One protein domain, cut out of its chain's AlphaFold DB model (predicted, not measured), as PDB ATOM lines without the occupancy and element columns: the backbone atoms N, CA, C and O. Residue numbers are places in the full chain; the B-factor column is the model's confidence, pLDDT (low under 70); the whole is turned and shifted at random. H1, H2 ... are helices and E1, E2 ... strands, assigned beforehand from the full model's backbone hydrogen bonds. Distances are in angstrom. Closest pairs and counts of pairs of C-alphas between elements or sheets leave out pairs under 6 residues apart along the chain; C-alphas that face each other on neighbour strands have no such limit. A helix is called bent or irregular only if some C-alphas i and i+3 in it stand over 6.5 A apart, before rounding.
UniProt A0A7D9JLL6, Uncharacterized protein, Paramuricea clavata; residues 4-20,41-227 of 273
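This is residues 4 to 20 and 41 to 227 of the 273 residues of an uncharacterized protein of Paramuricea clavata (UniProt A0A7D9JLL6). A strongly twisted sheet of seven strands makes the core, with helices on both faces in three layers: H4 and H5 cover one face, H1 and H3 the other, and H2 stands beside the strands at the sheet's level. A long stretch without named elements, residues 171 to 191, joins H4 to H5 and reaches to one far end. The printed part has 204 residues, in the order E1 E2 E3 H1 H2 E4 H3 E5 H4 H5 E6 E7; the mixed sheet runs E5 E4 E1 E2 E3 E7 E6. The class is mixed, helices and strands; the whole is compact, with a radius of gyration of the C-alphas of 17.7 A, and elongated, spanning 59 by 36 by 33 A.

E1, residues 4 to 15, begins at C-alpha 4 (124.341, 154.761, 107.570) and is 31.8 A long. E2 is residues 47 to 55, 25.5 A, and E3 64 to 71, 23.0 A. E4 is 110 to 115, E5 143 to 148, E6 213 to 215. E7, 218 to 224, ends at C-alpha 224 (145.964, 151.250, 109.422). H1 is 79 to 89, H2 93 to 99, H3 126 to 138, H4 158 to 170, 18.6 A, and H5 192 to 210, 26.4 A.

E1 and E2 are antiparallel, with N 7 and O 54 at 2.8 A. E2 and E3 form a hairpin, with N 49 and O 70 at 2.8 A. E3 and E7 are parallel, with N 67 and O 221 at 2.8 A. The hairpin E6 and E7 has N 220 and O 213 at 2.8 A. E4 is parallel to E1, with N 6 and O 112 at 2.9 A, and to E5, with N 113 and O 145 at 2.8 A. E4, H3, E5 form a strand-helix-strand unit, parallel neighbours joined through a helix; E3, H1 H2, E4 form a split one, with E1 and E2 between. Both crossovers are right-handed. H1 and H3 touch at Pro 79 and Val 128, C-alphas 5.6 A apart. H5 is over E3, along the strands at 16 degrees on the local plane. H4 and H5 only just touch, with 3 pairs of C-alphas within 8 A, the closest Ala 169 and Val 210 at 5.9 A. In H1, H3, H4 and H5 every O i to N i+4 pair is within hydrogen-bond range; in irregular H2, with C-alphas 94 and 97 7.4 A apart, 0 of 3 are, but 3 of 4 O i to N i+3 pairs.

The C-alphas of Met 103 and Asp 187 are the farthest apart, 61.7 A. Residues 21 to 40 are not printed; C-alphas 20 and 41 are 12.6 A apart across the cut. The link from H4 to H5 is long. Mean pLDDT of the printed part is 86.1; residues 11 to 20, 41 to 42 and 150 to 156 are under 70.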
ATOM      1  N   MET A   4     123.014 155.274 107.885       91.19
ATOM      2  CA  MET A   4     124.341 154.761 107.570       91.19
ATOM      3  C   MET A   4     124.171 153.435 106.823       91.19
ATOM      4  O   MET A   4     123.438 152.565 107.287       91.19
ATOM      5  N   ASN A   5     124.827 153.276 105.674       91.44
ATOM      6  CA  ASN A   5     124.749 152.061 104.860       91.44
ATOM      7  C   ASN A   5     126.157 151.554 104.545       91.44
ATOM      8  O   ASN A   5     126.873 152.180 103.763       91.44
ATOM      9  N   ILE A   6     126.540 150.440 105.169       91.94
ATOM     10  CA  ILE A   6     127.879 149.856 105.073       91.94
ATOM     11  C   ILE A   6     127.797 148.485 104.402       91.94
ATOM     12  O   ILE A   6     127.057 147.609 104.850       91.94
ATOM     13  N   GLY A   7     128.591 148.281 103.354       89.44
ATOM     14  CA  GLY A   7     129.006 146.967 102.871       89.44
ATOM     15  C   GLY A   7     130.415 146.660 103.366       89.44
ATOM     16  O   GLY A   7     131.333 147.430 103.097       89.44
ATOM     17  N   ARG A   8     130.589 145.560 104.091       89.81
ATOM     18  CA  ARG A   8     131.857 145.165 104.702       89.81
ATOM     19  C   ARG A   8     132.305 143.797 104.198       89.81
ATOM     20  O   ARG A   8     131.479 142.910 103.988       89.81
ATOM     21  N   ASP A   9     133.610 143.656 103.989       84.88
ATOM     22  CA  ASP A   9     134.244 142.397 103.601       84.88
ATOM     23  C   ASP A   9     135.637 142.283 104.235       84.88
ATOM     24  O   ASP A   9     136.522 143.092 103.941       84.88
ATOM     25  N   ASP A  10     135.834 141.286 105.097       79.88
ATOM     26  CA  ASP A  10     137.118 140.978 105.728       79.88
ATOM     27  C   ASP A  10     137.878 139.830 105.038       79.88
ATOM     28  O   ASP A  10     138.622 139.096 105.687       79.88
ATOM     29  N   GLN A  11     137.723 139.624 103.727       67.62
ATOM     30  CA  GLN A  11     138.439 138.564 102.995       67.62
ATOM     31  C   GLN A  11     139.432 139.057 101.933       67.62
ATOM     32  O   GLN A  11     140.082 138.229 101.292       67.62
ATOM     33  N   ALA A  12     139.637 140.368 101.759       58.41
ATOM     34  CA  ALA A  12     140.630 140.869 100.803       58.41
ATOM     35  C   ALA A  12     142.068 140.727 101.356       58.41
ATOM     36  O   ALA A  12     142.596 141.607 102.036       58.41
ATOM     37  N   GLY A  13     142.711 139.586 101.098       58.28
ATOM     38  CA  GLY A  13     144.083 139.288 101.531       58.28
ATOM     39  C   GLY A  13     145.164 139.680 100.513       58.28
ATOM     40  O   GLY A  13     144.991 139.469  99.317       58.28
ATOM     41  N   PHE A  14     146.304 140.180 100.999       55.38
ATOM     42  CA  PHE A  14     147.539 140.448 100.249       55.38
ATOM     43  C   PHE A  14     148.729 139.756 100.941       55.38
ATOM     44  O   PHE A  14     149.047 140.039 102.096       55.38
ATOM     45  N   ARG A  15     149.395 138.816 100.265       56.72
ATOM     46  CA  ARG A  15     150.528 138.058 100.833       56.72
ATOM     47  C   ARG A  15     151.856 138.748 100.518       56.72
ATOM     48  O   ARG A  15     152.071 139.134  99.376       56.72
ATOM     49  N   LEU A  16     152.747 138.859 101.507       49.31
ATOM     50  CA  LEU A  16     154.007 139.607 101.377       49.31
ATOM     51  C   LEU A  16     155.123 138.824 100.667       49.31
ATOM     52  O   LEU A  16     155.993 139.436 100.061       49.31
ATOM     53  N   ASP A  17     155.066 137.485 100.672       44.00
ATOM     54  CA  ASP A  17     156.172 136.626 100.208       44.00
ATOM     55  C   ASP A  17     155.809 135.645  99.072       44.00
ATOM     56  O   ASP A  17     156.571 134.726  98.777       44.00
ATOM     57  N   THR A  18     154.665 135.803  98.398       40.69
ATOM     58  CA  THR A  18     154.311 134.942  97.252       40.69
ATOM     59  C   THR A  18     154.317 135.725  95.949       40.69
ATOM     60  O   THR A  18     153.453 136.571  95.732       40.69
ATOM     61  N   MET A  19     155.234 135.380  95.039       38.69
ATOM     62  CA  MET A  19     155.117 135.746  93.626       38.69
ATOM     63  C   MET A  19     154.007 134.914  92.974       38.69
ATOM     64  O   MET A  19     154.269 133.973  92.230       38.69
ATOM     65  N   THR A  20     152.741 135.237  93.236       37.81
ATOM     66  CA  THR A  20     151.658 134.740  92.386       37.81
ATOM     67  C   THR A  20     151.581 135.617  91.148       37.81
ATOM     68  O   THR A  20     150.808 136.567  91.089       37.81
ATOM     69  N   THR A  41     157.170 129.916 101.972       52.75
ATOM     70  CA  THR A  41     156.335 130.229 103.126       52.75
ATOM     71  C   THR A  41     157.260 130.456 104.319       52.75
ATOM     72  O   THR A  41     157.945 129.553 104.806       52.75
ATOM     73  N   THR A  42     157.345 131.705 104.767       62.31
ATOM     74  CA  THR A  42     158.062 132.059 105.990       62.31
ATOM     75  C   THR A  42     157.431 131.339 107.184       62.31
ATOM     76  O   THR A  42     156.223 131.109 107.234       62.31
ATOM     77  N   ARG A  43     158.239 130.987 108.193       70.25
ATOM     78  CA  ARG A  43     157.737 130.340 109.426       70.25
ATOM     79  C   ARG A  43     156.915 131.279 110.315       70.25
ATOM     80  O   ARG A  43     156.312 130.828 111.283       70.25
ATOM     81  N   TYR A  44     156.941 132.574 110.021       70.44
ATOM     82  CA  TYR A  44     156.224 133.614 110.741       70.44
ATOM     83  C   TYR A  44     155.102 134.196 109.869       70.44
ATOM     84  O   TYR A  44     155.219 134.164 108.639       70.44
ATOM     85  N   PRO A  45     154.033 134.744 110.478       73.44
ATOM     86  CA  PRO A  45     152.978 135.435 109.744       73.44
ATOM     87  C   PRO A  45     153.534 136.587 108.890       73.44
ATOM     88  O   PRO A  45     154.179 137.492 109.414       73.44
ATOM     89  N   SER A  46     153.262 136.564 107.583       76.88
ATOM     90  CA  SER A  46     153.684 137.589 106.612       76.88
ATOM     91  C   SER A  46     152.573 137.918 105.605       76.88
ATOM     92  O   SER A  46     152.771 138.033 104.397       76.88
ATOM     93  N   THR A  47     151.352 138.075 106.109       81.69
ATOM     94  CA  THR A  47     150.182 138.400 105.287       81.69
ATOM     95  C   THR A  47     149.562 139.700 105.773       81.69
ATOM     96  O   THR A  47     149.295 139.855 106.970       81.69
ATOM     97  N   LEU A  48     149.314 140.616 104.839       85.25
ATOM     98  CA  LEU A  48     148.407 141.732 105.045       85.25
ATOM     99  C   LEU A  48     146.989 141.314 104.670       85.25
ATOM    100  O   LEU A  48     146.749 140.562 103.730       85.25
ATOM    101  N   GLN A  49     146.024 141.830 105.400       86.00
ATOM    102  CA  GLN A  49     144.615 141.621 105.144       86.00
ATOM    103  C   GLN A  49     143.944 142.981 105.188       86.00
ATOM    104  O   GLN A  49     144.020 143.682 106.193       86.00
ATOM    105  N   THR A  50     143.321 143.369 104.086       89.81
ATOM    106  CA  THR A  50     142.538 144.596 104.025       89.81
ATOM    107  C   THR A  50     141.081 144.245 104.278       89.81
ATOM    108  O   THR A  50     140.496 143.450 103.549       89.81
ATOM    109  N   THR A  51     140.475 144.836 105.303       92.00
ATOM    110  CA  THR A  51     139.016 144.845 105.424       92.00
ATOM    111  C   THR A  51     138.474 145.988 104.587       92.00
ATOM    112  O   THR A  51     138.809 147.145 104.843       92.00
ATOM    113  N   SER A  52     137.610 145.697 103.628       92.38
ATOM    114  CA  SER A  52     136.943 146.730 102.843       92.38
ATOM    115  C   SER A  52     135.657 147.184 103.527       92.38
ATOM    116  O   SER A  52     134.825 146.369 103.916       92.38
ATOM    117  N   TYR A  53     135.494 148.498 103.639       93.88
ATOM    118  CA  TYR A  53     134.293 149.203 104.064       93.88
ATOM    119  C   TYR A  53     133.826 150.083 102.905       93.88
ATOM    120  O   TYR A  53     134.448 151.092 102.570       93.88
ATOM    121  N   ASN A  54     132.722 149.692 102.290       92.56
ATOM    122  CA  ASN A  54     132.059 150.456 101.253       92.56
ATOM    123  C   ASN A  54     130.845 151.167 101.853       92.56
ATOM    124  O   ASN A  54     129.889 150.517 102.279       92.56
ATOM    125  N   PHE A  55     130.871 152.494 101.885       92.62
ATOM    126  CA  PHE A  55     129.714 153.292 102.266       92.62
ATOM    127  C   PHE A  55     128.940 153.632 101.003       92.62
ATOM    128  O   PHE A  55     129.448 154.333 100.124       92.62
ATOM    129  N   ALA A  56     127.730 153.087 100.898       87.62
ATOM    130  CA  ALA A  56     126.920 153.261  99.706       87.62
ATOM    131  C   ALA A  56     126.531 154.733  99.525       87.62
ATOM    132  O   ALA A  56     126.239 155.436 100.494       87.62
ATOM    133  N   GLU A  57     126.499 155.164  98.268       86.62
ATOM    134  CA  GLU A  57     125.988 156.477  97.898       86.62
ATOM    135  C   GLU A  57     124.537 156.642  98.365       86.62
ATOM    136  O   GLU A  57     123.719 155.720  98.300       86.62
ATOM    137  N   THR A  58     124.239 157.838  98.850       81.25
ATOM    138  CA  THR A  58     122.905 158.289  99.241       81.25
ATOM    139  C   THR A  58     122.640 159.635  98.574       81.25
ATOM    140  O   THR A  58     123.571 160.285  98.108       81.25
ATOM    141  N   GLU A  59     121.394 160.103  98.589       79.81
ATOM    142  CA  GLU A  59     121.023 161.414  98.029       79.81
ATOM    143  C   GLU A  59     121.859 162.586  98.574       79.81
ATOM    144  O   GLU A  59     122.033 163.589  97.890       79.81
ATOM    145  N   THR A  60     122.385 162.471  99.797       71.81
ATOM    146  CA  THR A  60     123.130 163.546 100.469       71.81
ATOM    147  C   THR A  60     124.637 163.307 100.547       71.81
ATOM    148  O   THR A  60     125.371 164.207 100.953       71.81
ATOM    149  N   VAL A  61     125.122 162.108 100.203       80.75
ATOM    150  CA  VAL A  61     126.521 161.703 100.406       80.75
ATOM    151  C   VAL A  61     126.965 160.773  99.282       80.75
ATOM    152  O   VAL A  61     126.383 159.701  99.111       80.75
ATOM    153  N   GLY A  62     128.026 161.160  98.571       84.88
ATOM    154  CA  GLY A  62     128.679 160.317  97.565       84.88
ATOM    155  C   GLY A  62     129.216 159.012  98.160       84.88
ATOM    156  O   GLY A  62     129.528 158.940  99.348       84.88
ATOM    157  N   GLY A  63     129.337 157.967  97.340       89.25
ATOM    158  CA  GLY A  63     129.886 156.689  97.797       89.25
ATOM    159  C   GLY A  63     131.338 156.817  98.274       89.25
ATOM    160  O   GLY A  63     132.150 157.475  97.625       89.25
ATOM    161  N   LEU A  64     131.678 156.161  99.387       93.56
ATOM    162  CA  LEU A  64     133.037 156.149  99.941       93.56
ATOM    163  C   LEU A  64     133.585 154.724  99.943       93.56
ATOM    164  O   LEU A  64     132.919 153.792 100.397       93.56
ATOM    165  N   CYS A  65     134.812 154.562  99.457       93.81
ATOM    166  CA  CYS A  65     135.511 153.281  99.423       93.81
ATOM    167  C   CYS A  65     136.688 153.340 100.391       93.81
ATOM    168  O   CYS A  65     137.605 154.136 100.205       93.81
ATOM    169  N   VAL A  66     136.663 152.514 101.432       95.38
ATOM    170  CA  VAL A  66     137.668 152.541 102.496       95.38
ATOM    171  C   VAL A  66     138.230 151.148 102.718       95.38
ATOM    172  O   VAL A  66     137.478 150.178 102.732       95.38
ATOM    173  N   GLY A  67     139.538 151.031 102.909       94.69
ATOM    174  CA  GLY A  67     140.188 149.793 103.333       94.69
ATOM    175  C   GLY A  67     140.904 149.972 104.666       94.69
ATOM    176  O   GLY A  67     141.582 150.972 104.884       94.69
ATOM    177  N   VAL A  68     140.783 148.996 105.561       95.88
ATOM    178  CA  VAL A  68     141.555 148.931 106.804       95.88
ATOM    179  C   VAL A  68     142.597 147.832 106.670       95.88
ATOM    180  O   VAL A  68     142.259 146.652 106.618       95.88
ATOM    181  N   VAL A  69     143.863 148.228 106.579       93.88
ATOM    182  CA  VAL A  69     145.001 147.341 106.344       93.88
ATOM    183  C   VAL A  69     145.505 146.807 107.678       93.88
ATOM    184  O   VAL A  69     145.989 147.548 108.539       93.88
ATOM    185  N   LYS A  70     145.393 145.494 107.834       91.88
ATOM    186  CA  LYS A  70     145.793 144.722 109.007       91.88
ATOM    187  C   LYS A  70     146.903 143.757 108.624       91.88
ATOM    188  O   LYS A  70     147.044 143.385 107.466       91.88
ATOM    189  N   ALA A  71     147.669 143.315 109.609       88.75
ATOM    190  CA  ALA A  71     148.670 142.267 109.446       88.75
ATOM    191  C   ALA A  71     148.366 141.105 110.389       88.75
ATOM    192  O   ALA A  71     148.109 141.330 111.579       88.75
ATOM    193  N   CYS A  72     148.436 139.876 109.873       82.50
ATOM    194  CA  CYS A  72     148.337 138.676 110.699       82.50
ATOM    195  C   CYS A  72     149.464 138.683 111.742       82.50
ATOM    196  O   CYS A  72     150.623 138.887 111.398       82.50
ATOM    197  N   GLY A  73     149.128 138.472 113.015       80.69
ATOM    198  CA  GLY A  73     150.083 138.538 114.130       80.69
ATOM    199  C   GLY A  73     150.192 139.911 114.803       80.69
ATOM    200  O   GLY A  73     150.716 139.982 115.910       80.69
ATOM    201  N   LEU A  74     149.663 140.976 114.186       88.25
ATOM    202  CA  LEU A  74     149.458 142.278 114.840       88.25
ATOM    203  C   LEU A  74     147.993 142.537 115.183       88.25
ATOM    204  O   LEU A  74     147.698 143.120 116.219       88.25
ATOM    205  N   HIS A  75     147.086 142.127 114.300       92.38
ATOM    206  CA  HIS A  75     145.655 142.360 114.447       92.38
ATOM    207  C   HIS A  75     144.934 141.019 114.432       92.38
ATOM    208  O   HIS A  75     145.271 140.133 113.639       92.38
ATOM    209  N   GLU A  76     143.933 140.874 115.295       89.69
ATOM    210  CA  GLU A  76     143.131 139.659 115.350       89.69
ATOM    211  C   GLU A  76     141.995 139.694 114.328       89.69
ATOM    212  O   GLU A  76     141.366 140.726 114.098       89.69
ATOM    213  N   LYS A  77     141.697 138.542 113.726       87.69
ATOM    214  CA  LYS A  77     140.511 138.374 112.884       87.69
ATOM    215  C   LYS A  77     139.329 137.948 113.752       87.69
ATOM    216  O   LYS A  77     139.085 136.756 113.932       87.69
ATOM    217  N   ASN A  78     138.663 138.920 114.370       92.12
ATOM    218  CA  ASN A  78     137.522 138.672 115.242       92.12
ATOM    219  C   ASN A  78     136.588 139.900 115.344       92.12
ATOM    220  O   ASN A  78     136.991 141.010 114.984       92.12
ATOM    221  N   PRO A  79     135.364 139.739 115.885       93.38
ATOM    222  CA  PRO A  79     134.394 140.834 115.950       93.38
ATOM    223  C   PRO A  79     134.847 142.042 116.794       93.38
ATOM    224  O   PRO A  79     134.441 143.170 116.522       93.38
ATOM    225  N   ALA A  80     135.707 141.831 117.795       96.06
ATOM    226  CA  ALA A  80     136.235 142.899 118.644       96.06
ATOM    227  C   ALA A  80     137.191 143.827 117.876       96.06
ATOM    228  O   ALA A  80     137.125 145.049 118.019       96.06
ATOM    229  N   GLN A  81     138.039 143.260 117.009       95.69
ATOM    230  CA  GLN A  81     138.864 144.045 116.088       95.69
ATOM    231  C   GLN A  81     137.982 144.846 115.127       95.69
ATOM    232  O   GLN A  81     138.243 146.023 114.892       95.69
ATOM    233  N   HIS A  82     136.914 144.230 114.614       93.94
ATOM    234  CA  HIS A  82     136.001 144.874 113.668       93.94
ATOM    235  C   HIS A  82     135.303 146.093 114.279       93.94
ATOM    236  O   HIS A  82     135.171 147.118 113.609       93.94
ATOM    237  N   LEU A  83     134.916 146.018 115.559       95.75
ATOM    238  CA  LEU A  83     134.393 147.174 116.290       95.75
ATOM    239  C   LEU A  83     135.447 148.276 116.441       95.75
ATOM    240  O   LEU A  83     135.154 149.436 116.158       95.75
ATOM    241  N   ALA A  84     136.665 147.926 116.864       97.31
ATOM    242  CA  ALA A  84     137.744 148.898 117.043       97.31
ATOM    243  C   ALA A  84     138.068 149.637 115.732       97.31
ATOM    244  O   ALA A  84     138.258 150.855 115.727       97.31
ATOM    245  N   ASP A  85     138.080 148.914 114.609       96.62
ATOM    246  CA  ASP A  85     138.259 149.495 113.280       96.62
ATOM    247  C   ASP A  85     137.114 150.468 112.950       96.62
ATOM    248  O   ASP A  85     137.371 151.597 112.534       96.62
ATOM    249  N   LEU A  86     135.856 150.082 113.190       95.56
ATOM    250  CA  LEU A  86     134.692 150.934 112.930       95.56
ATOM    251  C   LEU A  86     134.696 152.218 113.782       95.56
ATOM    252  O   LEU A  86     134.408 153.300 113.269       95.56
ATOM    253  N   GLU A  87     135.080 152.125 115.057       96.25
ATOM    254  CA  GLU A  87     135.255 153.279 115.949       96.25
ATOM    255  C   GLU A  87     136.390 154.208 115.514       96.25
ATOM    256  O   GLU A  87     136.333 155.419 115.734       96.25
ATOM    257  N   MET A  88     137.453 153.651 114.937       97.12
ATOM    258  CA  MET A  88     138.544 154.436 114.372       97.12
ATOM    259  C   MET A  88     138.083 155.166 113.109       97.12
ATOM    260  O   MET A  88     138.361 156.359 112.966       97.12
ATOM    261  N   LEU A  89     137.342 154.485 112.229       96.88
ATOM    262  CA  LEU A  89     136.809 155.064 110.995       96.88
ATOM    263  C   LEU A  89     135.790 156.177 111.265       96.88
ATOM    264  O   LEU A  89     135.816 157.197 110.579       96.88
ATOM    265  N   SER A  90     134.940 156.041 112.289       95.19
ATOM    266  CA  SER A  90     133.936 157.064 112.633       95.19
ATOM    267  C   SER A  90     134.533 158.401 113.079       95.19
ATOM    268  O   SER A  90     133.860 159.430 113.024       95.19
ATOM    269  N   LYS A  91     135.812 158.403 113.469       95.06
ATOM    270  CA  LYS A  91     136.572 159.591 113.881       95.06
ATOM    271  C   LYS A  91     137.353 160.236 112.732       95.06
ATOM    272  O   LYS A  91     138.040 161.227 112.959       95.06
ATOM    273  N   LYS A  92     137.314 159.678 111.515       95.62
ATOM    274  CA  LYS A  92     138.030 160.234 110.358       95.62
ATOM    275  C   LYS A  92     137.199 161.318 109.689       95.62
ATOM    276  O   LYS A  92     136.084 161.058 109.245       95.62
ATOM    277  N   ASP A  93     137.778 162.507 109.529       92.50
ATOM    278  CA  ASP A  93     137.083 163.669 108.959       92.50
ATOM    279  C   ASP A  93     136.502 163.394 107.568       92.50
ATOM    280  O   ASP A  93     135.350 163.724 107.295       92.50
ATOM    281  N   LYS A  94     137.259 162.702 106.710       91.31
ATOM    282  CA  LYS A  94     136.810 162.313 105.364       91.31
ATOM    283  C   LYS A  94     135.622 161.351 105.369       91.31
ATOM    284  O   LYS A  94     134.879 161.292 104.394       91.31
ATOM    285  N   LEU A  95     135.427 160.618 106.463       93.25
ATOM    286  CA  LEU A  95     134.339 159.656 106.624       93.25
ATOM    287  C   LEU A  95     133.178 160.223 107.434       93.25
ATOM    288  O   LEU A  95     132.133 159.582 107.517       93.25
ATOM    289  N   LYS A  96     133.307 161.438 107.979       92.38
ATOM    290  CA  LYS A  96     132.258 162.102 108.754       92.38
ATOM    291  C   LYS A  96     130.885 162.065 108.059       92.38
ATOM    292  O   LYS A  96     129.928 161.700 108.740       92.38
ATOM    293  N   PRO A  97     130.749 162.316 106.737       91.94
ATOM    294  CA  PRO A  97     129.451 162.234 106.055       91.94
ATOM    295  C   PRO A  97     128.815 160.832 106.072       91.94
ATOM    296  O   PRO A  97     127.600 160.684 105.937       91.94
ATOM    297  N   ALA A  98     129.604 159.770 106.246       92.56
ATOM    298  CA  ALA A  98     129.088 158.408 106.337       92.56
ATOM    299  C   ALA A  98     128.333 158.152 107.650       92.56
ATOM    300  O   ALA A  98     127.333 157.434 107.648       92.56
ATOM    301  N   PHE A  99     128.787 158.774 108.742       93.62
ATOM    302  CA  PHE A  99     128.266 158.580 110.098       93.62
ATOM    303  C   PHE A  99     127.347 159.717 110.556       93.62
ATOM    304  O   PHE A  99     126.436 159.491 111.351       93.62
ATOM    305  N   ILE A 100     127.567 160.929 110.052       92.31
ATOM    306  CA  ILE A 100     126.843 162.147 110.413       92.31
ATOM    307  C   ILE A 100     126.075 162.636 109.191       92.31
ATOM    308  O   ILE A 100     126.599 162.690 108.081       92.31
ATOM    309  N   ASP A 101     124.809 162.973 109.392       90.06
ATOM    310  CA  ASP A 101     123.979 163.592 108.371       90.06
ATOM    311  C   ASP A 101     124.494 165.014 108.079       90.06
ATOM    312  O   ASP A 101     124.510 165.848 108.990       90.06
ATOM    313  N   PRO A 102     124.918 165.318 106.837       86.56
ATOM    314  CA  PRO A 102     125.473 166.626 106.500       86.56
ATOM    315  C   PRO A 102     124.460 167.771 106.644       86.56
ATOM    316  O   PRO A 102     124.874 168.912 106.825       86.56
ATOM    317  N   MET A 103     123.154 167.486 106.598       86.88
ATOM    318  CA  MET A 103     122.109 168.508 106.689       86.88
ATOM    319  C   MET A 103     121.793 168.894 108.135       86.88
ATOM    320  O   MET A 103     121.534 170.058 108.428       86.88
ATOM    321  N   THR A 104     121.800 167.918 109.045       89.00
ATOM    322  CA  THR A 104     121.421 168.115 110.456       89.00
ATOM    323  C   THR A 104     122.621 168.147 111.402       89.00
ATOM    324  O   THR A 104     122.479 168.540 112.558       89.00
ATOM    325  N   ASN A 105     123.801 167.736 110.927       89.62
ATOM    326  CA  ASN A 105     125.019 167.528 111.713       89.62
ATOM    327  C   ASN A 105     124.809 166.579 112.916       89.62
ATOM    328  O   ASN A 105     125.520 166.658 113.917       89.62
ATOM    329  N   GLN A 106     123.833 165.671 112.816       91.00
ATOM    330  CA  GLN A 106     123.540 164.641 113.814       91.00
ATOM    331  C   GLN A 106     123.999 163.260 113.337       91.00
ATOM    332  O   GLN A 106     124.072 162.991 112.138       91.00
ATOM    333  N   LEU A 107     124.286 162.359 114.282       92.12
ATOM    334  CA  LEU A 107     124.591 160.961 113.974       92.12
ATOM    335  C   LEU A 107     123.415 160.290 113.252       92.12
ATOM    336  O   LEU A 107     122.255 160.421 113.647       92.12
ATOM    337  N   LYS A 108     123.725 159.515 112.212       92.50
ATOM    338  CA  LYS A 108     122.761 158.673 111.501       92.50
ATOM    339  C   LYS A 108     122.354 157.509 112.407       92.50
ATOM    340  O   LYS A 108     123.064 156.511 112.524       92.50
ATOM    341  N   LYS A 109     121.198 157.647 113.061       93.56
ATOM    342  CA  LYS A 109     120.708 156.700 114.081       93.56
ATOM    343  C   LYS A 109     120.154 155.384 113.527       93.56
ATOM    344  O   LYS A 109     119.925 154.458 114.298       93.56
ATOM    345  N   VAL A 110     119.914 155.289 112.220       94.50
ATOM    346  CA  VAL A 110     119.539 154.031 111.559       94.50
ATOM    347  C   VAL A 110     120.731 153.517 110.774       94.50
ATOM    348  O   VAL A 110     121.323 154.247 109.978       94.50
ATOM    349  N   GLN A 111     121.081 152.258 111.008       94.38
ATOM    350  CA  GLN A 111     122.296 151.642 110.502       94.38
ATOM    351  C   GLN A 111     121.951 150.353 109.761       94.38
ATOM    352  O   GLN A 111     121.388 149.427 110.340       94.38
ATOM    353  N   PHE A 112     122.318 150.287 108.487       93.69
ATOM    354  CA  PHE A 112     122.237 149.091 107.661       93.69
ATOM    355  C   PHE A 112     123.646 148.575 107.408       93.69
ATOM    356  O   PHE A 112     124.474 149.269 106.814       93.69
ATOM    357  N   VAL A 113     123.914 147.353 107.855       92.62
ATOM    358  CA  VAL A 113     125.214 146.709 107.712       92.62
ATOM    359  C   VAL A 113     125.050 145.414 106.931       92.62
ATOM    360  O   VAL A 113     124.253 144.542 107.278       92.62
ATOM    361  N   ARG A 114     125.820 145.290 105.854       90.44
ATOM    362  CA  ARG A 114     125.930 144.083 105.039       90.44
ATOM    363  C   ARG A 114     127.325 143.509 105.213       90.44
ATOM    364  O   ARG A 114     128.292 144.176 104.865       90.44
ATOM    365  N   VAL A 115     127.412 142.302 105.752       89.62
ATOM    366  CA  VAL A 115     128.662 141.592 106.069       89.62
ATOM    367  C   VAL A 115     128.850 140.379 105.168       89.62
ATOM    368  O   VAL A 115     127.891 139.945 104.527       89.62
ATOM    369  N   ASP A 116     130.054 139.809 105.130       83.56
ATOM    370  CA  ASP A 116     130.356 138.611 104.329       83.56
ATOM    371  C   ASP A 116     129.722 137.314 104.868       83.56
ATOM    372  O   ASP A 116     129.587 136.337 104.131       83.56
ATOM    373  N   GLY A 117     129.277 137.323 106.127       84.50
ATOM    374  CA  GLY A 117     128.678 136.170 106.795       84.50
ATOM    375  C   GLY A 117     129.687 135.129 107.285       84.50
ATOM    376  O   GLY A 117     129.276 134.030 107.656       84.50
ATOM    377  N   GLY A 118     130.983 135.457 107.299       84.19
ATOM    378  CA  GLY A 118     132.045 134.630 107.863       84.19
ATOM    379  C   GLY A 118     131.887 134.403 109.369       84.19
ATOM    380  O   GLY A 118     131.043 135.008 110.028       84.19
ATOM    381  N   HIS A 119     132.718 133.531 109.946       86.44
ATOM    382  CA  HIS A 119     132.614 133.155 111.366       86.44
ATOM    383  C   HIS A 119     132.693 134.354 112.329       86.44
ATOM    384  O   HIS A 119     132.071 134.364 113.389       86.44
ATOM    385  N   ASP A 120     133.461 135.364 111.947       86.69
ATOM    386  CA  ASP A 120     133.731 136.583 112.696       86.69
ATOM    387  C   ASP A 120     132.833 137.771 112.303       86.69
ATOM    388  O   ASP A 120     132.958 138.843 112.892       86.69
ATOM    389  N   GLU A 121     131.900 137.597 111.359       88.00
ATOM    390  CA  GLU A 121     130.949 138.649 110.956       88.00
ATOM    391  C   GLU A 121     129.486 138.195 110.917       88.00
ATOM    392  O   GLU A 121     128.583 139.029 110.880       88.00
ATOM    393  N   GLY A 122     129.227 136.888 110.917       90.75
ATOM    394  CA  GLY A 122     127.899 136.315 110.759       90.75
ATOM    395  C   GLY A 122     126.939 136.754 111.876       90.75
ATOM    396  O   GLY A 122     127.209 136.485 113.048       90.75
ATOM    397  N   PRO A 123     125.775 137.354 111.554       91.75
ATOM    398  CA  PRO A 123     124.813 137.850 112.537       91.75
ATOM    399  C   PRO A 123     124.156 136.729 113.353       91.75
ATOM    400  O   PRO A 123     123.527 136.999 114.372       91.75
ATOM    401  N   SER A 124     124.303 135.464 112.949       91.50
ATOM    402  CA  SER A 124     123.875 134.302 113.736       91.50
ATOM    403  C   SER A 124     124.825 133.969 114.896       91.50
ATOM    404  O   SER A 124     124.462 133.183 115.771       91.50
ATOM    405  N   HIS A 125     126.033 134.540 114.932       92.62
ATOM    406  CA  HIS A 125     127.032 134.245 115.957       92.62
ATOM    407  C   HIS A 125     126.893 135.166 117.175       92.62
ATOM    408  O   HIS A 125     126.882 136.387 117.054       92.62
ATOM    409  N   CYS A 126     126.854 134.584 118.378       94.12
ATOM    410  CA  CYS A 126     126.622 135.337 119.616       94.12
ATOM    411  C   CYS A 126     127.696 136.401 119.907       94.12
ATOM    412  O   CYS A 126     127.366 137.478 120.393       94.12
ATOM    413  N   GLU A 127     128.970 136.125 119.604       93.75
ATOM    414  CA  GLU A 127     130.053 137.112 119.767       93.75
ATOM    415  C   GLU A 127     129.852 138.310 118.830       93.75
ATOM    416  O   GLU A 127     129.978 139.456 119.248       93.75
ATOM    417  N   VAL A 128     129.455 138.059 117.579       93.50
ATOM    418  CA  VAL A 128     129.138 139.110 116.604       93.50
ATOM    419  C   VAL A 128     127.952 139.953 117.080       93.50
ATOM    420  O   VAL A 128     128.023 141.181 117.065       93.50
ATOM    421  N   GLN A 129     126.877 139.310 117.548       95.38
ATOM    422  CA  GLN A 129     125.702 140.002 118.090       95.38
ATOM    423  C   GLN A 129     126.061 140.890 119.282       95.38
ATOM    424  O   GLN A 129     125.594 142.026 119.362       95.38
ATOM    425  N   TYR A 130     126.910 140.396 120.187       96.62
ATOM    426  CA  TYR A 130     127.390 141.164 121.329       96.62
ATOM    427  C   TYR A 130     128.079 142.458 120.882       96.62
ATOM    428  O   TYR A 130     127.675 143.545 121.293       96.62
ATOM    429  N   TRP A 131     129.058 142.368 119.981       96.69
ATOM    430  CA  TRP A 131     129.833 143.537 119.562       96.69
ATOM    431  C   TRP A 131     129.024 144.551 118.748       96.69
ATOM    432  O   TRP A 131     129.188 145.759 118.931       96.69
ATOM    433  N   TRP A 132     128.077 144.095 117.927       96.12
ATOM    434  CA  TRP A 132     127.126 145.003 117.281       96.12
ATOM    435  C   TRP A 132     126.149 145.650 118.263       96.12
ATOM    436  O   TRP A 132     125.769 146.802 118.063       96.12
ATOM    437  N   THR A 133     125.778 144.953 119.338       96.56
ATOM    438  CA  THR A 133     124.970 145.534 120.420       96.56
ATOM    439  C   THR A 133     125.754 146.625 121.145       96.56
ATOM    440  O   THR A 133     125.219 147.703 121.390       96.56
ATOM    441  N   VAL A 134     127.043 146.403 121.423       97.00
ATOM    442  CA  VAL A 134     127.926 147.432 121.995       97.00
ATOM    443  C   VAL A 134     127.984 148.665 121.088       97.00
ATOM    444  O   VAL A 134     127.803 149.780 121.572       97.00
ATOM    445  N   TRP A 135     128.170 148.487 119.778       96.38
ATOM    446  CA  TRP A 135     128.143 149.597 118.817       96.38
ATOM    447  C   TRP A 135     126.802 150.342 118.802       96.38
ATOM    448  O   TRP A 135     126.772 151.574 118.841       96.38
ATOM    449  N   HIS A 136     125.692 149.601 118.776       96.62
ATOM    450  CA  HIS A 136     124.340 150.152 118.803       96.62
ATOM    451  C   HIS A 136     124.129 151.060 120.024       96.62
ATOM    452  O   HIS A 136     123.688 152.199 119.876       96.62
ATOM    453  N   LEU A 137     124.534 150.594 121.210       97.06
ATOM    454  CA  LEU A 137     124.454 151.363 122.453       97.06
ATOM    455  C   LEU A 137     125.397 152.576 122.445       97.06
ATOM    456  O   LEU A 137     124.979 153.676 122.794       97.06
ATOM    457  N   LYS A 138     126.651 152.407 122.004       94.56
ATOM    458  CA  LYS A 138     127.643 153.499 121.921       94.56
ATOM    459  C   LYS A 138     127.211 154.630 120.984       94.56
ATOM    460  O   LYS A 138     127.596 155.775 121.195       94.56
ATOM    461  N   THR A 139     126.446 154.310 119.944       93.12
ATOM    462  CA  THR A 139     126.002 155.282 118.935       93.12
ATOM    463  C   THR A 139     124.599 155.830 119.168       93.12
ATOM    464  O   THR A 139     124.144 156.636 118.356       93.12
ATOM    465  N   ASP A 140     123.926 155.421 120.253       94.06
ATOM    466  CA  ASP A 140     122.517 155.750 120.518       94.06
ATOM    467  C   ASP A 140     121.643 155.513 119.269       94.06
ATOM    468  O   ASP A 140     120.838 156.350 118.839       94.06
ATOM    469  N   ALA A 141     121.898 154.382 118.603       94.62
ATOM    470  CA  ALA A 141     121.200 154.018 117.387       94.62
ATOM    471  C   ALA A 141     119.745 153.659 117.712       94.62
ATOM    472  O   ALA A 141     119.450 152.975 118.683       94.62
ATOM    473  N   ILE A 142     118.822 154.080 116.851       96.81
ATOM    474  CA  ILE A 142     117.415 153.666 116.927       96.81
ATOM    475  C   ILE A 142     117.279 152.235 116.404       96.81
ATOM    476  O   ILE A 142     116.506 151.439 116.929       96.81
ATOM    477  N   ALA A 143     118.029 151.903 115.350       96.06
ATOM    478  CA  ALA A 143     118.011 150.582 114.748       96.06
ATOM    479  C   ALA A 143     119.360 150.257 114.104       96.06
ATOM    480  O   ALA A 143     119.900 151.057 113.336       96.06
ATOM    481  N   THR A 144     119.852 149.045 114.363       96.19
ATOM    482  CA  THR A 144     121.016 148.464 113.687       96.19
ATOM    483  C   THR A 144     120.588 147.148 113.051       96.19
ATOM    484  O   THR A 144     120.268 146.188 113.745       96.19
ATOM    485  N   ILE A 145     120.536 147.120 111.722       95.69
ATOM    486  CA  ILE A 145     120.095 145.972 110.928       95.69
ATOM    487  C   ILE A 145     121.320 145.375 110.249       95.69
ATOM    488  O   ILE A 145     121.946 146.020 109.407       95.69
ATOM    489  N   ILE A 146     121.650 144.136 110.611       93.75
ATOM    490  CA  ILE A 146     122.815 143.416 110.094       93.75
ATOM    491  C   ILE A 146     122.327 142.255 109.242       93.75
ATOM    492  O   ILE A 146     121.492 141.460 109.672       93.75
ATOM    493  N   THR A 147     122.853 142.151 108.029       91.69
ATOM    494  CA  THR A 147     122.480 141.111 107.069       91.69
ATOM    495  C   THR A 147     123.724 140.497 106.444       91.69
ATOM    496  O   THR A 147     124.713 141.191 106.207       91.69
ATOM    497  N   CYS A 148     123.681 139.197 106.154       88.31
ATOM    498  CA  CYS A 148     124.704 138.566 105.326       88.31
ATOM    499  C   CYS A 148     124.447 138.887 103.859       88.31
ATOM    500  O   CYS A 148     123.318 138.773 103.373       88.31
ATOM    501  N   ARG A 149     125.507 139.230 103.137       77.50
ATOM    502  CA  ARG A 149     125.472 139.316 101.681       77.50
ATOM    503  C   ARG A 149     125.387 137.915 101.066       77.50
ATOM    504  O   ARG A 149     125.933 136.957 101.605       77.50
ATOM    505  N   ASN A 150     124.729 137.807  99.913       69.00
ATOM    506  CA  ASN A 150     124.781 136.596  99.097       69.00
ATOM    507  C   ASN A 150     126.119 136.573  98.339       69.00
ATOM    508  O   ASN A 150     126.390 137.484  97.549       69.00
ATOM    509  N   SER A 151     126.967 135.583  98.605       60.28
ATOM    510  CA  SER A 151     128.254 135.436  97.924       60.28
ATOM    511  C   SER A 151     128.035 135.149  96.432       60.28
ATOM    512  O   SER A 151     127.230 134.302  96.056       60.28
ATOM    513  N   GLY A 152     128.727 135.888  95.558       55.44
ATOM    514  CA  GLY A 152     128.646 135.687  94.105       55.44
ATOM    515  C   GLY A 152     127.537 136.457  93.373       55.44
ATOM    516  O   GLY A 152     127.464 136.372  92.149       55.44
ATOM    517  N   ALA A 153     126.722 137.274  94.054       59.53
ATOM    518  CA  ALA A 153     125.784 138.214  93.412       59.53
ATOM    519  C   ALA A 153     126.493 139.498  92.898       59.53
ATOM    520  O   ALA A 153     126.048 140.626  93.124       59.53
ATOM    521  N   SER A 154     127.639 139.310  92.239       55.72
ATOM    522  CA  SER A 154     128.796 140.221  92.219       55.72
ATOM    523  C   SER A 154     128.612 141.572  91.530       55.72
ATOM    524  O   SER A 154     129.299 142.531  91.873       55.72
ATOM    525  N   PHE A 155     127.665 141.718  90.604       58.19
ATOM    526  CA  PHE A 155     127.545 142.963  89.835       58.19
ATOM    527  C   PHE A 155     126.863 144.116  90.592       58.19
ATOM    528  O   PHE A 155     127.106 145.279  90.276       58.19
ATOM    529  N   TRP A 156     126.063 143.820  91.623       65.19
ATOM    530  CA  TRP A 156     125.492 144.842  92.518       65.19
ATOM    531  C   TRP A 156     126.271 144.994  93.825       65.19
ATOM    532  O   TRP A 156     125.989 145.894  94.623       65.19
ATOM    533  N   ASN A 157     127.244 144.115  94.071       77.56
ATOM    534  CA  ASN A 157     127.988 144.110  95.314       77.56
ATOM    535  C   ASN A 157     129.169 145.090  95.251       77.56
ATOM    536  O   ASN A 157     130.280 144.751  94.849       77.56
ATOM    537  N   ARG A 158     128.925 146.331  95.682       82.75
ATOM    538  CA  ARG A 158     129.924 147.410  95.637       82.75
ATOM    539  C   ARG A 158     131.201 147.112  96.433       82.75
ATOM    540  O   ARG A 158     132.259 147.576  96.019       82.75
ATOM    541  N   VAL A 159     131.135 146.325  97.513       86.19
ATOM    542  CA  VAL A 159     132.349 145.954  98.265       86.19
ATOM    543  C   VAL A 159     133.210 144.936  97.502       86.19
ATOM    544  O   VAL A 159     134.432 145.028  97.539       86.19
ATOM    545  N   GLU A 160     132.608 144.041  96.711       83.38
ATOM    546  CA  GLU A 160     133.360 143.147  95.812       83.38
ATOM    547  C   GLU A 160     134.005 143.913  94.654       83.38
ATOM    548  O   GLU A 160     135.157 143.648  94.314       83.38
ATOM    549  N   LEU A 161     133.303 144.902  94.086       84.69
ATOM    550  CA  LEU A 161     133.884 145.798  93.082       84.69
ATOM    551  C   LEU A 161     135.109 146.532  93.646       84.69
ATOM    552  O   LEU A 161     136.161 146.549  93.007       84.69
ATOM    553  N   GLN A 162     134.993 147.080  94.861       88.75
ATOM    554  CA  GLN A 162     136.109 147.709  95.568       88.75
ATOM    555  C   GLN A 162     137.280 146.736  95.759       88.75
ATOM    556  O   GLN A 162     138.422 147.109  95.500       88.75
ATOM    557  N   ASN A 163     137.013 145.489  96.161       86.56
ATOM    558  CA  ASN A 163     138.049 144.462  96.301       86.56
ATOM    559  C   ASN A 163     138.743 144.157  94.964       86.56
ATOM    560  O   ASN A 163     139.960 143.985  94.935       86.56
ATOM    561  N   GLY A 164     137.999 144.141  93.854       84.19
ATOM    562  CA  GLY A 164     138.561 144.005  92.509       84.19
ATOM    563  C   GLY A 164     139.492 145.164  92.142       84.19
ATOM    564  O   GLY A 164     140.613 144.938  91.693       84.19
ATOM    565  N   CYS A 165     139.071 146.406  92.396       87.25
ATOM    566  CA  CYS A 165     139.902 147.594  92.186       87.25
ATOM    567  C   CYS A 165     141.162 147.589  93.067       87.25
ATOM    568  O   CYS A 165     142.249 147.909  92.589       87.25
ATOM    569  N   LEU A 166     141.034 147.176  94.332       86.50
ATOM    570  CA  LEU A 166     142.162 147.038  95.251       86.50
ATOM    571  C   LEU A 166     143.160 145.976  94.765       86.50
ATOM    572  O   LEU A 166     144.367 146.204  94.808       86.50
ATOM    573  N   SER A 167     142.651 144.850  94.256       84.00
ATOM    574  CA  SER A 167     143.465 143.774  93.686       84.00
ATOM    575  C   SER A 167     144.304 144.258  92.504       84.00
ATOM    576  O   SER A 167     145.517 144.051  92.458       84.00
ATOM    577  N   LEU A 168     143.688 145.011  91.586       82.75
ATOM    578  CA  LEU A 168     144.399 145.629  90.464       82.75
ATOM    579  C   LEU A 168     145.488 146.598  90.940       82.75
ATOM    580  O   LEU A 168     146.607 146.562  90.430       82.75
ATOM    581  N   ALA A 169     145.187 147.424  91.943       84.44
ATOM    582  CA  ALA A 169     146.124 148.416  92.460       84.44
ATOM    583  C   ALA A 169     147.384 147.795  93.088       84.44
ATOM    584  O   ALA A 169     148.464 148.367  92.968       84.44
ATOM    585  N   HIS A 170     147.279 146.613  93.704       81.06
ATOM    586  CA  HIS A 170     148.431 145.921  94.291       81.06
ATOM    587  C   HIS A 170     149.021 144.798  93.420       81.06
ATOM    588  O   HIS A 170     149.939 144.116  93.866       81.06
ATOM    589  N   THR A 171     148.531 144.585  92.190       77.75
ATOM    590  CA  THR A 171     148.911 143.427  91.347       77.75
ATOM    591  C   THR A 171     150.418 143.350  91.057       77.75
ATOM    592  O   THR A 171     150.952 142.257  90.895       77.75
ATOM    593  N   ASN A 172     151.117 144.489  91.036       74.75
ATOM    594  CA  ASN A 172     152.565 144.566  90.794       74.75
ATOM    595  C   ASN A 172     153.356 145.062  92.013       74.75
ATOM    596  O   ASN A 172     154.495 145.510  91.878       74.75
ATOM    597  N   LEU A 173     152.750 145.028  93.200       78.56
ATOM    598  CA  LEU A 173     153.405 145.450  94.427       78.56
ATOM    599  C   LEU A 173     154.109 144.258  95.072       78.56
ATOM    600  O   LEU A 173     153.492 143.235  95.356       78.56
ATOM    601  N   PHE A 174     155.397 144.419  95.349       81.31
ATOM    602  CA  PHE A 174     156.172 143.490  96.162       81.31
ATOM    603  C   PHE A 174     156.703 144.236  97.384       81.31
ATOM    604  O   PHE A 174     157.379 145.254  97.238       81.31
ATOM    605  N   ILE A 175     156.392 143.739  98.582       80.56
ATOM    606  CA  ILE A 175     156.912 144.285  99.837       80.56
ATOM    607  C   ILE A 175     157.580 143.148 100.604       80.56
ATOM    608  O   ILE A 175     156.873 142.243 101.048       80.56
ATOM    609  N   PRO A 176     158.907 143.187 100.806       80.31
ATOM    610  CA  PRO A 176     159.586 142.138 101.548       80.31
ATOM    611  C   PRO A 176     159.106 142.117 103.004       80.31
ATOM    612  O   PRO A 176     159.073 143.149 103.678       80.31
ATOM    613  N   SER A 177     158.823 140.928 103.538       76.88
ATOM    614  CA  SER A 177     158.472 140.736 104.957       76.88
ATOM    615  C   SER A 177     159.614 141.048 105.942       76.88
ATOM    616  O   SER A 177     159.416 141.040 107.156       76.88
ATOM    617  N   THR A 178     160.800 141.370 105.419       83.62
ATOM    618  CA  THR A 178     162.038 141.695 106.144       83.62
ATOM    619  C   THR A 178     162.521 143.122 105.864       83.62
ATOM    620  O   THR A 178     163.721 143.384 105.829       83.62
ATOM    621  N   LEU A 179     161.592 144.060 105.654       80.88
ATOM    622  CA  LEU A 179     161.889 145.456 105.302       80.88
ATOM    623  C   LEU A 179     162.919 146.133 106.236       80.88
ATOM    624  O   LEU A 179     163.755 146.900 105.773       80.88
ATOM    625  N   ASN A 180     162.901 145.802 107.528       84.62
ATOM    626  CA  ASN A 180     163.826 146.280 108.565       84.62
ATOM    627  C   ASN A 180     164.808 145.187 109.032       84.62
ATOM    628  O   ASN A 180     165.292 145.208 110.165       84.62
ATOM    629  N   GLY A 181     165.095 144.208 108.174       82.81
ATOM    630  CA  GLY A 181     165.992 143.091 108.451       82.81
ATOM    631  C   GLY A 181     165.281 141.792 108.833       82.81
ATOM    632  O   GLY A 181     164.052 141.689 108.850       82.81
ATOM    633  N   SER A 182     166.088 140.765 109.112       85.06
ATOM    634  CA  SER A 182     165.625 139.403 109.401       85.06
ATOM    635  C   SER A 182     164.722 139.340 110.638       85.06
ATOM    636  O   SER A 182     165.097 139.801 111.716       85.06
ATOM    637  N   CYS A 183     163.574 138.671 110.502       84.88
ATOM    638  CA  CYS A 183     162.710 138.288 111.625       84.88
ATOM    639  C   CYS A 183     163.281 137.125 112.455       84.88
ATOM    640  O   CYS A 183     162.643 136.703 113.415       84.88
ATOM    641  N   LEU A 184     164.430 136.561 112.070       84.44
ATOM    642  CA  LEU A 184     165.079 135.453 112.763       84.44
ATOM    643  C   LEU A 184     166.304 135.928 113.544       84.44
ATOM    644  O   LEU A 184     167.083 136.749 113.055       84.44
ATOM    645  N   GLU A 185     166.481 135.355 114.728       83.94
ATOM    646  CA  GLU A 185     167.714 135.424 115.506       83.94
ATOM    647  C   GLU A 185     168.780 134.463 114.958       83.94
ATOM    648  O   GLU A 185     168.497 133.600 114.123       83.94
ATOM    649  N   GLY A 186     170.022 134.596 115.437       79.44
ATOM    650  CA  GLY A 186     171.147 133.751 115.008       79.44
ATOM    651  C   GLY A 186     170.958 132.249 115.275       79.44
ATOM    652  O   GLY A 186     171.603 131.432 114.625       79.44
ATOM    653  N   ASP A 187     170.050 131.878 116.186       83.81
ATOM    654  CA  ASP A 187     169.656 130.492 116.482       83.81
ATOM    655  C   ASP A 187     168.451 130.002 115.647       83.81
ATOM    656  O   ASP A 187     167.980 128.877 115.824       83.81
ATOM    657  N   GLY A 188     167.938 130.836 114.737       79.06
ATOM    658  CA  GLY A 188     166.794 130.533 113.881       79.06
ATOM    659  C   GLY A 188     165.424 130.685 114.550       79.06
ATOM    660  O   GLY A 188     164.415 130.353 113.916       79.06
ATOM    661  N   LYS A 189     165.342 131.181 115.794       86.06
ATOM    662  CA  LYS A 189     164.062 131.537 116.431       86.06
ATOM    663  C   LYS A 189     163.514 132.848 115.886       86.06
ATOM    664  O   LYS A 189     164.258 133.710 115.432       86.06
ATOM    665  N   ILE A 190     162.195 133.002 115.959       85.88
ATOM    666  CA  ILE A 190     161.509 134.221 115.523       85.88
ATOM    667  C   ILE A 190     161.697 135.309 116.584       85.88
ATOM    668  O   ILE A 190     161.315 135.131 117.739       85.88
ATOM    669  N   ASN A 191     162.236 136.455 116.176       87.62
ATOM    670  CA  ASN A 191     162.194 137.678 116.959       87.62
ATOM    671  C   ASN A 191     160.842 138.366 116.742       87.62
ATOM    672  O   ASN A 191     160.591 138.964 115.691       87.62
ATOM    673  N   HIS A 192     159.972 138.282 117.747       89.31
ATOM    674  CA  HIS A 192     158.633 138.860 117.679       89.31
ATOM    675  C   HIS A 192     158.642 140.388 117.584       89.31
ATOM    676  O   HIS A 192     157.824 140.932 116.851       89.31
ATOM    677  N   GLU A 193     159.571 141.085 118.237       91.69
ATOM    678  CA  GLU A 193     159.660 142.548 118.162       91.69
ATOM    679  C   GLU A 193     160.038 143.005 116.747       91.69
ATOM    680  O   GLU A 193     159.343 143.827 116.150       91.69
ATOM    681  N   LYS A 194     161.074 142.400 116.146       88.69
ATOM    682  CA  LYS A 194     161.462 142.678 114.749       88.69
ATOM    683  C   LYS A 194     160.338 142.337 113.778       88.69
ATOM    684  O   LYS A 194     160.071 143.105 112.857       88.69
ATOM    685  N   MET A 195     159.646 141.218 113.997       89.00
ATOM    686  CA  MET A 195     158.477 140.842 113.202       89.00
ATOM    687  C   MET A 195     157.375 141.909 113.293       89.00
ATOM    688  O   MET A 195     156.835 142.308 112.265       89.00
ATOM    689  N   GLN A 196     157.065 142.419 114.488       91.44
ATOM    690  CA  GLN A 196     156.064 143.476 114.670       91.44
ATOM    691  C   GLN A 196     156.464 144.789 113.985       91.44
ATOM    692  O   GLN A 196     155.617 145.430 113.357       91.44
ATOM    693  N   VAL A 197     157.744 145.169 114.054       91.44
ATOM    694  CA  VAL A 197     158.287 146.350 113.359       91.44
ATOM    695  C   VAL A 197     158.192 146.184 111.842       91.44
ATOM    696  O   VAL A 197     157.736 147.098 111.150       91.44
ATOM    697  N   ASN A 198     158.553 145.009 111.323       88.12
ATOM    698  CA  ASN A 198     158.442 144.685 109.903       88.12
ATOM    699  C   ASN A 198     156.996 144.737 109.423       88.12
ATOM    700  O   ASN A 198     156.697 145.479 108.495       88.12
ATOM    701  N   LEU A 199     156.082 144.033 110.090       90.50
ATOM    702  CA  LEU A 199     154.663 144.052 109.735       90.50
ATOM    703  C   LEU A 199     154.074 145.465 109.806       90.50
ATOM    704  O   LEU A 199     153.305 145.856 108.930       90.50
ATOM    705  N   SER A 200     154.462 146.252 110.813       92.56
ATOM    706  CA  SER A 200     154.019 147.640 110.933       92.56
ATOM    707  C   SER A 200     154.522 148.492 109.776       92.56
ATOM    708  O   SER A 200     153.720 149.184 109.158       92.56
ATOM    709  N   SER A 201     155.804 148.402 109.438       90.69
ATOM    710  CA  SER A 201     156.394 149.178 108.338       90.69
ATOM    711  C   SER A 201     155.809 148.772 106.985       90.69
ATOM    712  O   SER A 201     155.553 149.610 106.127       90.69
ATOM    713  N   THR A 202     155.525 147.483 106.814       89.94
ATOM    714  CA  THR A 202     154.881 146.948 105.616       89.94
ATOM    715  C   THR A 202     153.455 147.472 105.442       89.94
ATOM    716  O   THR A 202     153.068 147.779 104.316       89.94
ATOM    717  N   ILE A 203     152.684 147.642 106.527       92.31
ATOM    718  CA  ILE A 203     151.372 148.309 106.458       92.31
ATOM    719  C   ILE A 203     151.524 149.739 105.920       92.31
ATOM    720  O   ILE A 203     150.792 150.111 105.005       92.31
ATOM    721  N   ASP A 204     152.470 150.525 106.446       93.75
ATOM    722  CA  ASP A 204     152.666 151.914 106.003       93.75
ATOM    723  C   ASP A 204     153.073 151.986 104.530       93.75
ATOM    724  O   ASP A 204     152.499 152.764 103.768       93.75
ATOM    725  N   LEU A 205     154.012 151.133 104.110       90.25
ATOM    726  CA  LEU A 205     154.450 151.075 102.720       90.25
ATOM    727  C   LEU A 205     153.295 150.677 101.792       90.25
ATOM    728  O   LEU A 205     153.067 151.343 100.784       90.25
ATOM    729  N   TYR A 206     152.518 149.653 102.154       91.12
ATOM    730  CA  TYR A 206     151.349 149.233 101.379       91.12
ATOM    731  C   TYR A 206     150.324 150.365 101.238       91.12
ATOM    732  O   TYR A 206     149.879 150.654 100.129       91.12
ATOM    733  N   ILE A 207     149.994 151.053 102.336       94.25
ATOM    734  CA  ILE A 207     149.086 152.207 102.312       94.25
ATOM    735  C   ILE A 207     149.639 153.305 101.397       94.25
ATOM    736  O   ILE A 207     148.894 153.824 100.571       94.25
ATOM    737  N   SER A 208     150.933 153.625 101.494       94.12
ATOM    738  CA  SER A 208     151.555 154.679 100.680       94.12
ATOM    739  C   SER A 208     151.523 154.393  99.174       94.12
ATOM    740  O   SER A 208     151.420 155.323  98.380       94.12
ATOM    741  N   CYS A 209     151.570 153.115  98.784       89.06
ATOM    742  CA  CYS A 209     151.568 152.698  97.383       89.06
ATOM    743  C   CYS A 209     150.158 152.520  96.804       89.06
ATOM    744  O   CYS A 209     149.961 152.721  95.608       89.06
ATOM    745  N   VAL A 210     149.196 152.084  97.623       89.94
ATOM    746  CA  VAL A 210     147.886 151.596  97.148       89.94
ATOM    747  C   VAL A 210     146.746 152.566  97.475       89.94
ATOM    748  O   VAL A 210     145.725 152.575  96.785       89.94
ATOM    749  N   SER A 211     146.885 153.401  98.509       94.44
ATOM    750  CA  SER A 211     145.861 154.396  98.844       94.44
ATOM    751  C   SER A 211     145.700 155.409  97.710       94.44
ATOM    752  O   SER A 211     146.673 155.846  97.100       94.44
ATOM    753  N   GLY A 212     144.460 155.797  97.422       93.38
ATOM    754  CA  GLY A 212     144.114 156.621  96.263       93.38
ATOM    755  C   GLY A 212     143.803 155.817  94.998       93.38
ATOM    756  O   GLY A 212     143.482 156.416  93.970       93.38
ATOM    757  N   ALA A 213     143.848 154.479  95.055       91.50
ATOM    758  CA  ALA A 213     143.469 153.620  93.938       91.50
ATOM    759  C   ALA A 213     142.050 153.943  93.426       91.50
ATOM    760  O   ALA A 213     141.129 154.102  94.231       91.50
ATOM    761  N   PRO A 214     141.834 154.028  92.103       90.69
ATOM    762  CA  PRO A 214     140.524 154.346  91.549       90.69
ATOM    763  C   PRO A 214     139.529 153.195  91.761       90.69
ATOM    764  O   PRO A 214     139.844 152.031  91.520       90.69
ATOM    765  N   CYS A 215     138.301 153.528  92.160       87.88
ATOM    766  CA  CYS A 215     137.182 152.601  92.304       87.88
ATOM    767  C   CYS A 215     135.887 153.257  91.797       87.88
ATOM    768  O   CYS A 215     135.145 153.903  92.542       87.88
ATOM    769  N   GLY A 216     135.615 153.102  90.499       83.81
ATOM    770  CA  GLY A 216     134.512 153.799  89.833       83.81
ATOM    771  C   GLY A 216     134.736 155.313  89.833       83.81
ATOM    772  O   GLY A 216     135.746 155.781  89.321       83.81
ATOM    773  N   LEU A 217     133.796 156.067  90.410       82.75
ATOM    774  CA  LEU A 217     133.892 157.527  90.568       82.75
ATOM    775  C   LEU A 217     134.566 157.957  91.884       82.75
ATOM    776  O   LEU A 217     134.731 159.149  92.122       82.75
ATOM    777  N   ALA A 218     134.936 157.002  92.741       87.12
ATOM    778  CA  ALA A 218     135.595 157.250  94.017       87.12
ATOM    779  C   ALA A 218     137.058 156.781  93.987       87.12
ATOM    780  O   ALA A 218     137.494 156.076  93.074       87.12
ATOM    781  N   GLN A 219     137.811 157.146  95.020       93.38
ATOM    782  CA  GLN A 219     139.126 156.580  95.314       93.38
ATOM    783  C   GLN A 219     139.046 155.740  96.587       93.38
ATOM    784  O   GLN A 219     138.287 156.061  97.503       93.38
ATOM    785  N   ILE A 220     139.820 154.658  96.635       94.06
ATOM    786  CA  ILE A 220     139.957 153.823  97.823       94.06
ATOM    787  C   ILE A 220     140.917 154.519  98.778       94.06
ATOM    788  O   ILE A 220     142.091 154.700  98.461       94.06
ATOM    789  N   GLU A 221     140.433 154.871  99.960       96.00
ATOM    790  CA  GLU A 221     141.281 155.391 101.025       96.00
ATOM    791  C   GLU A 221     141.670 154.274 101.991       96.00
ATOM    792  O   GLU A 221     140.809 153.542 102.483       96.00
ATOM    793  N   LEU A 222     142.967 154.132 102.262       96.19
ATOM    794  CA  LEU A 222     143.468 153.095 103.156       96.19
ATOM    795  C   LEU A 222     143.888 153.667 104.510       96.19
ATOM    796  O   LEU A 222     144.594 154.670 104.593       96.19
ATOM    797  N   TYR A 223     143.496 152.972 105.572       97.00
ATOM    798  CA  TYR A 223     143.874 153.265 106.948       97.00
ATOM    799  C   TYR A 223     144.538 152.051 107.588       97.00
ATOM    800  O   TYR A 223     144.246 150.907 107.248       97.00
ATOM    801  N   ARG A 224     145.412 152.297 108.560       96.38
ATOM    802  CA  ARG A 224     145.964 151.250 109.422       96.38
ATOM    803  C   ARG A 224     144.872 150.681 110.338       96.38
ATOM    804  O   ARG A 224     144.025 151.436 110.816       96.38
ATOM    805  N   GLY A 225     144.937 149.374 110.602       95.38
ATOM    806  CA  GLY A 225     144.124 148.693 111.613       95.38
ATOM    807  C   GLY A 225     144.150 149.380 112.978       95.38
ATOM    808  O   GLY A 225     145.169 149.933 113.400       95.38
ATOM    809  N   ALA A 226     143.010 149.380 113.666       95.88
ATOM    810  CA  ALA A 226     142.904 150.015 114.970       95.88
ATOM    811  C   ALA A 226     143.596 149.184 116.059       95.88
ATOM    812  O   ALA A 226     143.616 147.951 116.012       95.88
ATOM    813  N   ASN A 227     144.096 149.862 117.093       93.94
ATOM    814  CA  ASN A 227     144.474 149.190 118.329       93.94
ATOM    815  C   ASN A 227     143.201 148.668 119.018       93.94
ATOM    816  O   ASN A 227     142.336 149.454 119.409       93.94
TER     817      ASN A 227